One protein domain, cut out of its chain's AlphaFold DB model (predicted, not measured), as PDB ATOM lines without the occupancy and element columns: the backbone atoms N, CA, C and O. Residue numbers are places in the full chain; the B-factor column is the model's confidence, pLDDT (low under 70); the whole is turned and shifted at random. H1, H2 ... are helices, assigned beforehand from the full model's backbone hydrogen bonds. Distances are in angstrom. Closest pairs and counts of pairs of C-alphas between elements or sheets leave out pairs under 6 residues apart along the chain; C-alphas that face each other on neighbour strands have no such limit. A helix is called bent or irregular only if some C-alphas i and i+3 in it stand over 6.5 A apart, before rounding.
ATOM      1  N   GLU A 155      13.360  37.807  -8.778       93.38
ATOM      2  CA  GLU A 155      12.243  38.041  -9.690       93.38
ATOM      3  C   GLU A 155      12.678  38.806 -10.942       93.38
ATOM      4  O   GLU A 155      12.226  38.494 -12.041       93.38
ATOM      5  N   ALA A 156      13.617  39.750 -10.812       93.69
ATOM      6  CA  ALA A 156      14.083  40.529 -11.948       93.69
ATOM      7  C   ALA A 156      14.853  39.666 -12.955       93.69
ATOM      8  O   ALA A 156      14.616  39.761 -14.159       93.69
ATOM      9  N   GLU A 157      15.748  38.791 -12.479       95.44
ATOM     10  CA  GLU A 157      16.449  37.854 -13.366       95.44
ATOM     11  C   GLU A 157      15.495  36.807 -13.960       95.44
ATOM     12  O   GLU A 157      15.622  36.477 -15.139       95.44
ATOM     13  N   ALA A 158      14.508  36.328 -13.194       96.44
ATOM     14  CA  ALA A 158      13.490  35.404 -13.698       96.44
ATOM     15  C   ALA A 158      12.661  36.026 -14.836       96.44
ATOM     16  O   ALA A 158      12.488  35.396 -15.880       96.44
ATOM     17  N   VAL A 159      12.219  37.281 -14.682       96.38
ATOM     18  CA  VAL A 159      11.503  38.028 -15.731       96.38
ATOM     19  C   VAL A 159      12.359  38.165 -16.991       96.38
ATOM     20  O   VAL A 159      11.881  37.856 -18.081       96.38
ATOM     21  N   ILE A 160      13.631  38.561 -16.859       96.81
ATOM     22  CA  ILE A 160      14.544  38.682 -18.007       96.81
ATOM     23  C   ILE A 160      14.701  37.329 -18.706       96.81
ATOM     24  O   ILE A 160      14.511  37.242 -19.917       96.81
ATOM     25  N   LYS A 161      14.991  36.258 -17.953       96.38
ATOM     26  CA  LYS A 161      15.125  34.906 -18.515       96.38
ATOM     27  C   LYS A 161      13.859  34.491 -19.266       96.38
ATOM     28  O   LYS A 161      13.974  33.982 -20.378       96.38
ATOM     29  N   PHE A 162      12.675  34.749 -18.701       97.00
ATOM     30  CA  PHE A 162      11.397  34.453 -19.349       97.00
ATOM     31  C   PHE A 162      11.216  35.221 -20.660       97.00
ATOM     32  O   PHE A 162      10.826  34.617 -21.649       97.00
ATOM     33  N   ILE A 163      11.540  36.516 -20.716       95.88
ATOM     34  CA  ILE A 163      11.390  37.298 -21.955       95.88
ATOM     35  C   ILE A 163      12.322  36.795 -23.066       95.88
ATOM     36  O   ILE A 163      11.947  36.816 -24.241       95.88
ATOM     37  N   VAL A 164      13.521  36.331 -22.698       94.31
ATOM     38  CA  VAL A 164      14.520  35.821 -23.647       94.31
ATOM     39  C   VAL A 164      14.127  34.450 -24.207       94.31
ATOM     40  O   VAL A 164      14.244  34.249 -25.411       94.31
ATOM     41  N   ASN A 165      13.642  33.527 -23.368       94.19
ATOM     42  CA  ASN A 165      13.363  32.133 -23.749       94.19
ATOM     43  C   ASN A 165      11.976  31.664 -23.269       94.19
ATOM     44  O   ASN A 165      11.853  30.654 -22.570       94.19
ATOM     45  N   ALA A 166      10.924  32.411 -23.617       95.19
ATOM     46  CA  ALA A 166       9.581  32.219 -23.061       95.19
ATOM     47  C   ALA A 166       9.027  30.805 -23.261       95.19
ATOM     48  O   ALA A 166       8.517  30.208 -22.313       95.19
ATOM     49  N   GLU A 167       9.149  30.245 -24.467       94.69
ATOM     50  CA  GLU A 167       8.607  28.921 -24.794       94.69
ATOM     51  C   GLU A 167       9.337  27.796 -24.048       94.69
ATOM     52  O   GLU A 167       8.691  26.926 -23.458       94.69
ATOM     53  N   GLU A 168      10.674  27.837 -24.006       95.62
ATOM     54  CA  GLU A 168      11.491  26.850 -23.288       95.62
ATOM     55  C   GLU A 168      11.197  26.888 -21.783       95.62
ATOM     56  O   GLU A 168      10.962  25.854 -21.152       95.62
ATOM     57  N   ILE A 169      11.162  28.086 -21.196       96.19
ATOM     58  CA  ILE A 169      10.884  28.252 -19.768       96.19
ATOM     59  C   ILE A 169       9.447  27.843 -19.454       96.19
ATOM     60  O   ILE A 169       9.219  27.130 -18.480       96.19
ATOM     61  N   ALA A 170       8.474  28.219 -20.285       95.88
ATOM     62  CA  ALA A 170       7.093  27.789 -20.113       95.88
ATOM     63  C   ALA A 170       6.959  26.262 -20.157       95.88
ATOM     64  O   ALA A 170       6.231  25.698 -19.341       95.88
ATOM     65  N   SER A 171       7.676  25.587 -21.060       95.62
ATOM     66  CA  SER A 171       7.733  24.124 -21.117       95.62
ATOM     67  C   SER A 171       8.291  23.535 -19.814       95.62
ATOM     68  O   SER A 171       7.599  22.738 -19.176       95.62
ATOM     69  N   LYS A 172       9.450  24.014 -19.336       95.81
ATOM     70  CA  LYS A 172      10.049  23.582 -18.055       95.81
ATOM     71  C   LYS A 172       9.109  23.793 -16.864       95.81
ATOM     72  O   LYS A 172       8.973  22.920 -16.008       95.81
ATOM     73  N   LEU A 173       8.438  24.942 -16.801       96.56
ATOM     74  CA  LEU A 173       7.505  25.274 -15.723       96.56
ATOM     75  C   LEU A 173       6.241  24.401 -15.751       96.56
ATOM     76  O   LEU A 173       5.724  24.056 -14.688       96.56
ATOM     77  N   LYS A 174       5.745  24.034 -16.941       95.31
ATOM     78  CA  LYS A 174       4.609  23.110 -17.103       95.31
ATOM     79  C   LYS A 174       4.985  21.694 -16.671       95.31
ATOM     80  O   LYS A 174       4.251  21.094 -15.898       95.31
ATOM     81  N   GLU A 175       6.148  21.191 -17.089       95.38
ATOM     82  CA  GLU A 175       6.658  19.877 -16.664       95.38
ATOM     83  C   GLU A 175       6.850  19.775 -15.146       95.38
ATOM     84  O   GLU A 175       6.672  18.707 -14.554       95.38
ATOM     85  N   ALA A 176       7.212  20.892 -14.516       94.75
ATOM     86  CA  ALA A 176       7.386  21.009 -13.078       94.75
ATOM     87  C   ALA A 176       6.090  21.361 -12.320       94.75
ATOM     88  O   ALA A 176       6.166  21.543 -11.110       94.75
ATOM     89  N   GLU A 177       4.923  21.446 -12.976       96.50
ATOM     90  CA  GLU A 177       3.628  21.776 -12.344       96.50
ATOM     91  C   GLU A 177       3.625  23.137 -11.605       96.50
ATOM     92  O   GLU A 177       2.907  23.330 -10.627       96.50
ATOM     93  N   ILE A 178       4.437  24.102 -12.055       96.38
ATOM     94  CA  ILE A 178       4.598  25.429 -11.415       96.38
ATOM     95  C   ILE A 178       4.293  26.614 -12.339       96.38
ATOM     96  O   ILE A 178       4.439  27.770 -11.938       96.38
ATOM     97  N   TYR A 179       3.841  26.351 -13.566       95.19
ATOM     98  CA  TYR A 179       3.522  27.385 -14.556       95.19
ATOM     99  C   TYR A 179       2.514  28.420 -14.044       95.19
ATOM    100  O   TYR A 179       2.717  29.616 -14.226       95.19
ATOM    101  N   ASN A 180       1.460  27.988 -13.351       93.12
ATOM    102  CA  ASN A 180       0.423  28.899 -12.868       93.12
ATOM    103  C   ASN A 180       0.920  29.840 -11.764       93.12
ATOM    104  O   ASN A 180       0.521  31.002 -11.751       93.12
ATOM    105  N   PHE A 181       1.837  29.387 -10.901       95.06
ATOM    106  CA  PHE A 181       2.486  30.265  -9.922       95.06
ATOM    107  C   PHE A 181       3.343  31.328 -10.610       95.06
ATOM    108  O   PHE A 181       3.345  32.482 -10.195       95.06
ATOM    109  N   TRP A 182       4.030  30.972 -11.700       95.62
ATOM    110  CA  TRP A 182       4.757  31.956 -12.501       95.62
ATOM    111  C   TRP A 182       3.816  32.967 -13.171       95.62
ATOM    112  O   TRP A 182       4.068  34.168 -13.113       95.62
ATOM    113  N   MET A 183       2.698  32.512 -13.744       94.19
ATOM    114  CA  MET A 183       1.681  33.411 -14.309       94.19
ATOM    115  C   MET A 183       1.081  34.347 -13.249       94.19
ATOM    116  O   MET A 183       0.756  35.492 -13.550       94.19
ATOM    117  N   GLU A 184       0.946  33.891 -12.002       92.06
ATOM    118  CA  GLU A 184       0.532  34.737 -10.881       92.06
ATOM    119  C   GLU A 184       1.549  35.834 -10.581       92.06
ATOM    120  O   GLU A 184       1.167  36.999 -10.503       92.06
ATOM    121  N   LYS A 185       2.843  35.501 -10.538       92.44
ATOM    122  CA  LYS A 185       3.911  36.505 -10.413       92.44
ATOM    123  C   LYS A 185       3.879  37.515 -11.557       92.44
ATOM    124  O   LYS A 185       3.950  38.714 -11.323       92.44
ATOM    125  N   LEU A 186       3.708  37.057 -12.798       92.44
ATOM    126  CA  LEU A 186       3.640  37.962 -13.947       92.44
ATOM    127  C   LEU A 186       2.391  38.852 -13.948       92.44
ATOM    128  O   LEU A 186       2.455  39.972 -14.458       92.44
ATOM    129  N   SER A 187       1.292  38.405 -13.331       89.12
ATOM    130  CA  SER A 187       0.054  39.191 -13.231       89.12
ATOM    131  C   SER A 187       0.187  40.466 -12.387       89.12
ATOM    132  O   SER A 187      -0.647  41.371 -12.466       89.12
ATOM    133  N   ASP A 188       1.274  40.581 -11.621       85.50
ATOM    134  CA  ASP A 188       1.639  41.825 -10.952       85.50
ATOM    135  C   ASP A 188       2.126  42.902 -11.925       85.50
ATOM    136  O   ASP A 188       1.975  44.091 -11.640       85.50
ATOM    137  N   PHE A 189       2.692  42.503 -13.064       84.81
ATOM    138  CA  PHE A 189       3.250  43.406 -14.068       84.81
ATOM    139  C   PHE A 189       2.271  43.664 -15.205       84.81
ATOM    140  O   PHE A 189       2.122  44.808 -15.625       84.81
ATOM    141  N   VAL A 190       1.625  42.613 -15.708       86.69
ATOM    142  CA  VAL A 190       0.832  42.645 -16.938       86.69
ATOM    143  C   VAL A 190      -0.485  41.896 -16.768       86.69
ATOM    144  O   VAL A 190      -0.561  40.917 -16.033       86.69
ATOM    145  N   GLU A 191      -1.543  42.351 -17.437       84.25
ATOM    146  CA  GLU A 191      -2.829  41.651 -17.426       84.25
ATOM    147  C   GLU A 191      -2.754  40.369 -18.266       84.25
ATOM    148  O   GLU A 191      -2.452  40.415 -19.463       84.25
ATOM    149  N   ILE A 192      -3.035  39.230 -17.621       83.69
ATOM    150  CA  ILE A 192      -2.943  37.888 -18.211       83.69
ATOM    151  C   ILE A 192      -4.303  37.189 -18.127       83.69
ATOM    152  O   ILE A 192      -4.815  36.915 -17.036       83.69
ATOM    153  N   GLU A 193      -4.855  36.816 -19.279       80.50
ATOM    154  CA  GLU A 193      -6.020  35.944 -19.406       80.50
ATOM    155  C   GLU A 193      -5.593  34.471 -19.317       80.50
ATOM    156  O   GLU A 193      -5.320  33.788 -20.312       80.50
ATOM    157  N   ARG A 194      -5.534  33.957 -18.081       73.00
ATOM    158  CA  ARG A 194      -5.101  32.578 -17.801       73.00
ATOM    159  C   ARG A 194      -5.893  31.553 -18.627       73.00
ATOM    160  O   ARG A 194      -7.121  31.527 -18.599       73.00
ATOM    161  N   GLY A 195      -5.167  30.667 -19.311       71.00
ATOM    162  CA  GLY A 195      -5.733  29.562 -20.093       71.00
ATOM    163  C   GLY A 195      -6.179  29.927 -21.512       71.00
ATOM    164  O   GLY A 195      -6.607  29.033 -22.239       71.00
ATOM    165  N   ARG A 196      -6.068  31.200 -21.909       76.94
ATOM    166  CA  ARG A 196      -6.283  31.651 -23.294       76.94
ATOM    167  C   ARG A 196      -4.985  32.028 -23.981       76.94
ATOM    168  O   ARG A 196      -4.832  31.710 -25.151       76.94
ATOM    169  N   GLU A 197      -4.085  32.657 -23.237       85.12
ATOM    170  CA  GLU A 197      -2.834  33.164 -23.787       85.12
ATOM    171  C   GLU A 197      -1.710  32.134 -23.715       85.12
ATOM    172  O   GLU A 197      -1.533  31.447 -22.695       85.12
ATOM    173  N   ASP A 198      -0.935  32.038 -24.791       90.25
ATOM    174  CA  ASP A 198       0.287  31.245 -24.814       90.25
ATOM    175  C   ASP A 198       1.490  31.999 -24.209       90.25
ATOM    176  O   ASP A 198       1.423  33.164 -23.813       90.25
ATOM    177  N   ALA A 199       2.620  31.302 -24.068       91.81
ATOM    178  CA  ALA A 199       3.810  31.878 -23.441       91.81
ATOM    179  C   ALA A 199       4.409  33.041 -24.248       91.81
ATOM    180  O   ALA A 199       5.024  33.932 -23.661       91.81
ATOM    181  N   LYS A 200       4.237  33.028 -25.572       92.81
ATOM    182  CA  LYS A 200       4.744  34.057 -26.472       92.81
ATOM    183  C   LYS A 200       3.890  35.316 -26.364       92.81
ATOM    184  O   LYS A 200       4.444  36.392 -26.176       92.81
ATOM    185  N   GLU A 201       2.567  35.177 -26.359       92.75
ATOM    186  CA  GLU A 201       1.635  36.293 -26.152       92.75
ATOM    187  C   GLU A 201       1.879  36.987 -24.804       92.75
ATOM    188  O   GLU A 201       2.003  38.213 -24.741       92.75
ATOM    189  N   VAL A 202       2.053  36.209 -23.726       93.31
ATOM    190  CA  VAL A 202       2.389  36.754 -22.398       93.31
ATOM    191  C   VAL A 202       3.750  37.453 -22.411       93.31
ATOM    192  O   VAL A 202       3.890  38.527 -21.822       93.31
ATOM    193  N   ARG A 203       4.757  36.882 -23.088       94.56
ATOM    194  CA  ARG A 203       6.079  37.510 -23.247       94.56
ATOM    195  C   ARG A 203       5.983  38.838 -23.988       94.56
ATOM    196  O   ARG A 203       6.596  39.803 -23.539       94.56
ATOM    197  N   ASP A 204       5.226  38.905 -25.077       93.00
ATOM    198  CA  ASP A 204       5.110  40.108 -25.906       93.00
ATOM    199  C   ASP A 204       4.388  41.230 -25.156       93.00
ATOM    200  O   ASP A 204       4.854  42.375 -25.148       93.00
ATOM    201  N   LYS A 205       3.308  40.901 -24.434       92.81
ATOM    202  CA  LYS A 205       2.645  41.856 -23.537       92.81
ATOM    203  C   LYS A 205       3.583  42.330 -22.431       92.81
ATOM    204  O   LYS A 205       3.678  43.529 -22.190       92.81
ATOM    205  N   LEU A 206       4.294  41.412 -21.769       94.44
ATOM    206  CA  LEU A 206       5.229  41.752 -20.697       94.44
ATOM    207  C   LEU A 206       6.344  42.673 -21.202       94.44
ATOM    208  O   LEU A 206       6.632  43.683 -20.567       94.44
ATOM    209  N   LEU A 207       6.936  42.365 -22.357       95.06
ATOM    210  CA  LEU A 207       7.980  43.177 -22.972       95.06
ATOM    211  C   LEU A 207       7.497  44.612 -23.226       95.06
ATOM    212  O   LEU A 207       8.138  45.562 -22.766       95.06
ATOM    213  N   LYS A 208       6.347  44.770 -23.893       94.00
ATOM    214  CA  LYS A 208       5.742  46.084 -24.159       94.00
ATOM    215  C   LYS A 208       5.432  46.817 -22.861       94.00
ATOM    216  O   LYS A 208       5.836  47.966 -22.714       94.00
ATOM    217  N   THR A 209       4.832  46.134 -21.888       93.94
ATOM    218  CA  THR A 209       4.561  46.672 -20.552       93.94
ATOM    219  C   THR A 209       5.808  47.248 -19.892       93.94
ATOM    220  O   THR A 209       5.785  48.383 -19.417       93.94
ATOM    221  N   LEU A 210       6.919  46.512 -19.869       94.88
ATOM    222  CA  LEU A 210       8.142  46.992 -19.227       94.88
ATOM    223  C   LEU A 210       8.711  48.221 -19.952       94.88
ATOM    224  O   LEU A 210       8.942  49.249 -19.311       94.88
ATOM    225  N   LEU A 211       8.901  48.138 -21.274       95.12
ATOM    226  CA  LEU A 211       9.498  49.223 -22.062       95.12
ATOM    227  C   LEU A 211       8.633  50.491 -22.031       95.12
ATOM    228  O   LEU A 211       9.131  51.590 -21.779       95.12
ATOM    229  N   PHE A 212       7.324  50.348 -22.218       93.69
ATOM    230  CA  PHE A 212       6.389  51.469 -22.199       93.69
ATOM    231  C   PHE A 212       6.180  52.047 -20.814       93.69
ATOM    232  O   PHE A 212       6.062  53.263 -20.687       93.69
ATOM    233  N   GLY A 213       6.222  51.214 -19.775       92.56
ATOM    234  CA  GLY A 213       6.259  51.685 -18.400       92.56
ATOM    235  C   GLY A 213       7.404  52.673 -18.189       92.56
ATOM    236  O   GLY A 213       7.178  53.806 -17.767       92.56
ATOM    237  N   GLU A 214       8.638  52.299 -18.524       91.62
ATOM    238  CA  GLU A 214       9.765  53.220 -18.347       91.62
ATOM    239  C   GLU A 214       9.614  54.497 -19.184       91.62
ATOM    240  O   GLU A 214       9.793  55.595 -18.652       91.62
ATOM    241  N   LEU A 215       9.211  54.376 -20.450       92.06
ATOM    242  CA  LEU A 215       9.038  55.521 -21.342       92.06
ATOM    243  C   LEU A 215       7.947  56.496 -20.861       92.06
ATOM    244  O   LEU A 215       8.162  57.707 -20.841       92.06
ATOM    245  N   VAL A 216       6.787  55.994 -20.439       91.44
ATOM    246  CA  VAL A 216       5.669  56.817 -19.953       91.44
ATOM    247  C   VAL A 216       6.003  57.472 -18.623       91.44
ATOM    248  O   VAL A 216       5.816  58.679 -18.476       91.44
ATOM    249  N   TYR A 217       6.502  56.709 -17.650       89.50
ATOM    250  CA  TYR A 217       6.689  57.228 -16.296       89.50
ATOM    251  C   TYR A 217       7.978  58.046 -16.141       89.50
ATOM    252  O   TYR A 217       7.946  59.061 -15.449       89.50
ATOM    253  N   LYS A 218       9.095  57.666 -16.786       87.25
ATOM    254  CA  LYS A 218      10.330  58.477 -16.766       87.25
ATOM    255  C   LYS A 218      10.344  59.550 -17.847       87.25
ATOM    256  O   LYS A 218      10.762  60.666 -17.580       87.25
ATOM    257  N   GLY A 219       9.877  59.230 -19.053       87.06
ATOM    258  CA  GLY A 219       9.850  60.165 -20.182       87.06
ATOM    259  C   GLY A 219       8.615  61.067 -20.231       87.06
ATOM    260  O   GLY A 219       8.507  61.882 -21.147       87.06
ATOM    261  N   ALA A 220       7.681  60.931 -19.280       88.56
ATOM    262  CA  ALA A 220       6.415  61.670 -19.216       88.56
ATOM    263  C   ALA A 220       5.575  61.591 -20.513       88.56
ATOM    264  O   ALA A 220       4.907  62.558 -20.896       88.56
ATOM    265  N   GLN A 221       5.627  60.455 -21.216       90.19
ATOM    266  CA  GLN A 221       4.904  60.236 -22.476       90.19
ATOM    267  C   GLN A 221       3.410  59.942 -22.252       90.19
ATOM    268  O   GLN A 221       2.991  59.625 -21.137       90.19
ATOM    269  N   SER A 222       2.583  60.094 -23.296       85.81
ATOM    270  CA  SER A 222       1.130  59.894 -23.170       85.81
ATOM    271  C   SER A 222       0.766  58.424 -22.951       85.81
ATOM    272  O   SER A 222       1.240  57.543 -23.666       85.81
ATOM    273  N   LYS A 223      -0.149  58.176 -22.008       86.19
ATOM    274  CA  LYS A 223      -0.747  56.852 -21.769       86.19
ATOM    275  C   LYS A 223      -1.744  56.436 -22.855       86.19
ATOM    276  O   LYS A 223      -2.090  55.265 -22.927       86.19
ATOM    277  N   ASP A 224      -2.187  57.372 -23.694       83.75
ATOM    278  CA  ASP A 224      -3.169  57.092 -24.750       83.75
ATOM    279  C   ASP A 224      -2.565  56.257 -25.884       83.75
ATOM    280  O   ASP A 224      -3.250  55.456 -26.510       83.75
ATOM    281  N   ILE A 225      -1.267  56.446 -26.137       81.06
ATOM    282  CA  ILE A 225      -0.519  55.732 -27.179       81.06
ATOM    283  C   ILE A 225       0.058  54.432 -26.609       81.06
ATOM    284  O   ILE A 225       0.039  53.387 -27.255       81.06
ATOM    285  N   PHE A 226       0.545  54.490 -25.369       83.69
ATOM    286  CA  PHE A 226       1.216  53.385 -24.699       83.69
ATOM    287  C   PHE A 226       0.301  52.792 -23.625       83.69
ATOM    288  O   PHE A 226       0.335  53.212 -22.470       83.69
ATOM    289  N   THR A 227      -0.545  51.837 -24.016       75.88
ATOM    290  CA  THR A 227      -1.634  51.311 -23.170       75.88
ATOM    291  C   THR A 227      -1.232  50.113 -22.307       75.88
ATOM    292  O   THR A 227      -1.762  49.939 -21.212       75.88
ATOM    293  N   MET A 228      -0.272  49.302 -22.760       84.56
ATOM    294  CA  MET A 228       0.302  48.206 -21.975       84.56
ATOM    295  C   MET A 228       1.265  48.803 -20.950       84.56
ATOM    296  O   MET A 228       2.417  49.081 -21.274       84.56
ATOM    297  N   LEU A 229       0.777  49.078 -19.739       87.50
ATOM    298  CA  LEU A 229       1.552  49.721 -18.679       87.50
ATOM    299  C   LEU A 229       1.520  48.901 -17.393       87.50
ATOM    300  O   LEU A 229       0.486  48.326 -17.051       87.50
ATOM    301  N   PRO A 230       2.625  48.891 -16.632       88.19
ATOM    302  CA  PRO A 230       2.649  48.258 -15.332       88.19
ATOM    303  C   PRO A 230       1.862  49.114 -14.340       88.19
ATOM    304  O   PRO A 230       1.734  50.342 -14.487       88.19
ATOM    305  N   LYS A 231       1.387  48.467 -13.276       85.19
ATOM    306  CA  LYS A 231       0.798  49.175 -12.137       85.19
ATOM    307  C   LYS A 231       1.822  50.167 -11.553       85.19
ATOM    308  O   LYS A 231       2.995  49.797 -11.422       85.19
ATOM    309  N   PRO A 232       1.432  51.406 -11.189       84.19
ATOM    310  CA  PRO A 232       2.368  52.429 -10.709       84.19
ATOM    311  C   PRO A 232       3.272  51.968  -9.557       84.19
ATOM    312  O   PRO A 232       4.468  52.254  -9.552       84.19
ATOM    313  N   GLU A 233       2.735  51.198  -8.610       87.38
ATOM    314  CA  GLU A 233       3.455  50.644  -7.459       87.38
ATOM    315  C   GLU A 233       4.567  49.650  -7.838       87.38
ATOM    316  O   GLU A 233       5.481  49.413  -7.048       87.38
ATOM    317  N   LYS A 234       4.541  49.101  -9.058       88.06
ATOM    318  CA  LYS A 234       5.561  48.180  -9.579       88.06
ATOM    319  C   LYS A 234       6.657  48.895 -10.375       88.06
ATOM    320  O   LYS A 234       7.622  48.262 -10.794       88.06
ATOM    321  N   MET A 235       6.596  50.216 -10.548       89.38
ATOM    322  CA  MET A 235       7.592  50.930 -11.358       89.38
ATOM    323  C   MET A 235       9.022  50.863 -10.821       89.38
ATOM    324  O   MET A 235       9.975  50.943 -11.604       89.38
ATOM    325  N   GLN A 236       9.195  50.674  -9.510       90.50
ATOM    326  CA  GLN A 236      10.516  50.474  -8.919       90.50
ATOM    327  C   GLN A 236      11.163  49.175  -9.421       90.50
ATOM    328  O   GLN A 236      12.303  49.207  -9.883       90.50
ATOM    329  N   ILE A 237      10.427  48.059  -9.398       90.25
ATOM    330  CA  ILE A 237      10.934  46.765  -9.872       90.25
ATOM    331  C   ILE A 237      11.089  46.744 -11.398       90.25
ATOM    332  O   ILE A 237      12.091  46.239 -11.891       90.25
ATOM    333  N   VAL A 238      10.189  47.385 -12.157       92.88
ATOM    334  CA  VAL A 238      10.338  47.543 -13.619       92.88
ATOM    335  C   VAL A 238      11.625  48.294 -13.966       92.88
ATOM    336  O   VAL A 238      12.386  47.867 -14.835       92.88
ATOM    337  N   SER A 239      11.914  49.381 -13.246       91.88
ATOM    338  CA  SER A 239      13.157  50.136 -13.427       91.88
ATOM    339  C   SER A 239      14.392  49.300 -13.084       91.88
ATOM    340  O   SER A 239      15.408  49.410 -13.767       91.88
ATOM    341  N   GLU A 240      14.319  48.461 -12.046       93.44
ATOM    342  CA  GLU A 240      15.402  47.538 -11.694       93.44
ATOM    343  C   GLU A 240      15.623  46.477 -12.780       93.44
ATOM    344  O   GLU A 240      16.766  46.261 -13.184       93.44
ATOM    345  N   ILE A 241      14.544  45.873 -13.289       95.69
ATOM    346  CA  ILE A 241      14.576  44.880 -14.370       95.69
ATOM    347  C   ILE A 241      15.275  45.461 -15.596       95.69
ATOM    348  O   ILE A 241      16.273  44.907 -16.045       95.69
ATOM    349  N   LEU A 242      14.810  46.603 -16.108       96.00
ATOM    350  CA  LEU A 242      15.370  47.201 -17.323       96.00
ATOM    351  C   LEU A 242      16.806  47.684 -17.121       96.00
ATOM    352  O   LEU A 242      17.655  47.505 -17.998       96.00
ATOM    353  N   LYS A 243      17.121  48.265 -15.956       94.75
ATOM    354  CA  LYS A 243      18.495  48.664 -15.625       94.75
ATOM    355  C   LYS A 243      19.419  47.452 -15.600       94.75
ATOM    356  O   LYS A 243      20.520  47.528 -16.141       94.75
ATOM    357  N   ARG A 244      18.996  46.347 -14.986       95.38
ATOM    358  CA  ARG A 244      19.780  45.112 -14.940       95.38
ATOM    359  C   ARG A 244      19.936  44.508 -16.330       95.38
ATOM    360  O   ARG A 244      21.054  44.187 -16.713       95.38
ATOM    361  N   TRP A 245      18.846  44.424 -17.088       96.69
ATOM    362  CA  TRP A 245      18.824  43.833 -18.421       96.69
ATOM    363  C   TRP A 245      19.804  44.534 -19.373       96.69
ATOM    364  O   TRP A 245      20.622  43.873 -20.005       96.69
ATOM    365  N   ARG A 246      19.806  45.874 -19.409       95.31
ATOM    366  CA  ARG A 246      20.697  46.628 -20.305       95.31
ATOM    367  C   ARG A 246      22.162  46.656 -19.841       95.31
ATOM    368  O   ARG A 246      23.082  46.660 -20.659       95.31
ATOM    369  N   ASN A 247      22.415  46.661 -18.528       93.75
ATOM    370  CA  ASN A 247      23.773  46.841 -17.999       93.75
ATOM    371  C   ASN A 247      24.542  45.531 -17.778       93.75
ATOM    372  O   ASN A 247      25.770  45.541 -17.884       93.75
ATOM    373  N   ASP A 248      23.861  44.413 -17.522       94.25
ATOM    374  CA  ASP A 248      24.499  43.103 -17.373       94.25
ATOM    375  C   ASP A 248      24.950  42.557 -18.737       94.25
ATOM    376  O   ASP A 248      24.146  42.377 -19.652       94.25
ATOM    377  N   ALA A 249      26.246  42.260 -18.871       93.69
ATOM    378  CA  ALA A 249      26.826  41.749 -20.111       93.69
ATOM    379  C   ALA A 249      26.161  40.445 -20.594       93.69
ATOM    380  O   ALA A 249      26.100  40.220 -21.798       93.69
ATOM    381  N   ARG A 250      25.615  39.624 -19.681       94.19
ATOM    382  CA  ARG A 250      24.924  38.362 -20.005       94.19
ATOM    383  C   ARG A 250      23.611  38.570 -20.762       94.19
ATOM    384  O   ARG A 250      23.181  37.671 -21.475       94.19
ATOM    385  N   PHE A 251      22.959  39.721 -20.577       94.06
ATOM    386  CA  PHE A 251      21.617  39.996 -21.108       94.06
ATOM    387  C   PHE A 251      21.567  41.199 -22.059       94.06
ATOM    388  O   PHE A 251      20.543  41.444 -22.692       94.06
ATOM    389  N   ARG A 252      22.662  41.953 -22.187       94.69
ATOM    390  CA  ARG A 252      22.706  43.189 -22.974       94.69
ATOM    391  C   ARG A 252      22.295  42.994 -24.432       94.69
ATOM    392  O   ARG A 252      21.545  43.805 -24.961       94.69
ATOM    393  N   GLU A 253      22.770  41.935 -25.080       95.25
ATOM    394  CA  GLU A 253      22.435  41.670 -26.487       95.25
ATOM    395  C   GLU A 253      20.943  41.379 -26.672       95.25
ATOM    396  O   GLU A 253      20.322  41.901 -27.597       95.25
ATOM    397  N   SER A 254      20.337  40.618 -25.753       96.00
ATOM    398  CA  SER A 254      18.905  40.326 -25.817       96.00
ATOM    399  C   SER A 254      18.042  41.546 -25.494       96.00
ATOM    400  O   SER A 254      16.964  41.680 -26.066       96.00
ATOM    401  N   TYR A 255      18.520  42.464 -24.646       96.94
ATOM    402  CA  TYR A 255      17.864  43.757 -24.431       96.94
ATOM    403  C   TYR A 255      17.809  44.566 -25.726       96.94
ATOM    404  O   TYR A 255      16.742  45.031 -26.117       96.94
ATOM    405  N   VAL A 256      18.948  44.695 -26.415       96.25
ATOM    406  CA  VAL A 256      19.035  45.433 -27.683       96.25
ATOM    407  C   VAL A 256      18.098  44.824 -28.727       96.25
ATOM    408  O   VAL A 256      17.342  45.557 -29.357       96.25
ATOM    409  N   ALA A 257      18.088  43.496 -28.861       95.31
ATOM    410  CA  ALA A 257      17.193  42.807 -29.788       95.31
ATOM    411  C   ALA A 257      15.706  43.058 -29.472       95.31
ATOM    412  O   ALA A 257      14.931  43.333 -30.385       95.31
ATOM    413  N   ALA A 258      15.322  43.011 -28.193       95.19
ATOM    414  CA  ALA A 258      13.943  43.222 -27.760       95.19
ATOM    415  C   ALA A 258      13.481  44.681 -27.938       95.19
ATOM    416  O   ALA A 258      12.344  44.930 -28.339       95.19
ATOM    417  N   VAL A 259      14.362  45.653 -27.681       95.75
ATOM    418  CA  VAL A 259      14.079  47.072 -27.947       95.75
ATOM    419  C   VAL A 259      13.922  47.321 -29.446       95.75
ATOM    420  O   VAL A 259      12.976  47.998 -29.838       95.75
ATOM    421  N   ASP A 260      14.782  46.741 -30.286       94.31
ATOM    422  CA  ASP A 260      14.683  46.893 -31.742       94.31
ATOM    423  C   ASP A 260      13.418  46.257 -32.320       94.31
ATOM    424  O   ASP A 260      12.860  46.765 -33.293       94.31
ATOM    425  N   GLU A 261      12.997  45.121 -31.761       93.56
ATOM    426  CA  GLU A 261      11.760  44.427 -32.116       93.56
ATOM    427  C   GLU A 261      10.552  45.345 -31.884       93.56
ATOM    428  O   GLU A 261       9.826  45.660 -32.827       93.56
ATOM    429  N   VAL A 262      10.398  45.851 -30.655       94.00
ATOM    430  CA  VAL A 262       9.272  46.722 -30.277       94.00
ATOM    431  C   VAL A 262       9.352  48.090 -30.956       94.00
ATOM    432  O   VAL A 262       8.334  48.617 -31.406       94.00
ATOM    433  N   GLY A 263      10.553  48.665 -31.061       91.69
ATOM    434  CA  GLY A 263      10.783  49.965 -31.693       91.69
ATOM    435  C   GLY A 263      10.362  49.976 -33.162       91.69
ATOM    436  O   GLY A 263       9.675  50.905 -33.593       91.69
ATOM    437  N   ARG A 264      10.685  48.906 -33.908       90.44
ATOM    438  CA  ARG A 264      10.281  48.736 -35.314       90.44
ATOM    439  C   ARG A 264       8.797  48.441 -35.482       90.44
ATOM    440  O   ARG A 264       8.201  48.954 -36.421       90.44
ATOM    441  N   GLU A 265       8.212  47.628 -34.605       91.00
ATOM    442  CA  GLU A 265       6.786  47.288 -34.678       91.00
ATOM    443  C   GLU A 265       5.899  48.537 -34.575       91.00
ATOM    444  O   GLU A 265       4.900  48.651 -35.283       91.00
ATOM    445  N   ILE A 266       6.270  49.474 -33.700       88.00
ATOM    446  CA  ILE A 266       5.411  50.601 -33.309       88.00
ATOM    447  C   ILE A 266       5.901  51.923 -33.907       88.00
ATOM    448  O   ILE A 266       5.233  52.940 -33.775       88.00
ATOM    449  N   ASN A 267       7.047  51.915 -34.597       89.56
ATOM    450  CA  ASN A 267       7.701  53.111 -35.125       89.56
ATOM    451  C   ASN A 267       7.815  54.200 -34.048       89.56
ATOM    452  O   ASN A 267       7.284  55.306 -34.170       89.56
ATOM    453  N   ILE A 268       8.481  53.844 -32.943       89.38
ATOM    454  CA  ILE A 268       8.434  54.597 -31.682       89.38
ATOM    455  C   ILE A 268       8.716  56.095 -31.860       89.38
ATOM    456  O   ILE A 268       8.100  56.919 -31.186       89.38
ATOM    457  N   LYS A 269       9.588  56.446 -32.812       87.88
ATOM    458  CA  LYS A 269       9.985  57.818 -33.132       87.88
ATOM    459  C   LYS A 269       8.800  58.735 -33.450       87.88
ATOM    460  O   LYS A 269       8.788  59.867 -32.979       87.88
TER     461      LYS A 269
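What this domain is: This is residues 155 to 269 of the 601 residues of the protein "PglZ domain-containing protein" of Thermodesulforhabdus norvegica (UniProt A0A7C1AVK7). What is the main picture? One long helix, H4, runs through the middle, between the arms of a V made by H5 and H6; H1 packs across H4 and H5, and H2 and H3 make a second V whose joint lies beyond H4's first end. What is it built of? It is all helix: 115 residues with six named helices, H1 to H6 in chain order, mostly crossed, and no named strand. How large is it? It is compact, with a radius of gyration of the C-alphas of 13.8 A, and spans 41 by 31 by 26 A.

How they stand to each other: What touches the hub, H4, residues 199 to 219? With residues 210 to 214 alone it touches H5, residues 232 to 247, about perpendicular at 80 degrees; the closest C-alphas are those of Leu 210 and Val 238, 6.0 A apart. It only just touches H6, residues 252 to 266, with 3 pairs of C-alphas within 8 A, closest at Lys 208 and Val 262, 7.1 A. H1, residues 155 to 164, touches H4 at a steep tilt of 61 degrees, closest at the C-alphas of Ile 163 and Arg 203, 5.5 A. What of H2, residues 166 to 175, and H3, residues 179 to 186? H2 touches H4, closest at the C-alphas of Ala 166 and Ala 199, 5.8 A; H3 is apart from H5 and H6. Are the backbones helical? Every O i to N i+4 pair is within hydrogen-bond range in H1, H2, H3, H4 and H6, and 10 of 12 in H5.

Where its parts are: Where is H4? It runs 29.1 A from C-alpha 199 at (3.810, 31.878, -23.441) to C-alpha 219 at (9.850, 60.165, -20.182). How long are H5 and H6? H5 is 23.3 A long and irregular, with C-alphas 233 and 236 7.2 A apart; H6 is 21.5 A long.

The domain as a whole: Which links are long? Those from H3 to H4 and from H4 to H5 are long, 12 residues each. Is anything cut or uncertain? The printed part has no cut, and no printed residue is under 70 in pLDDT.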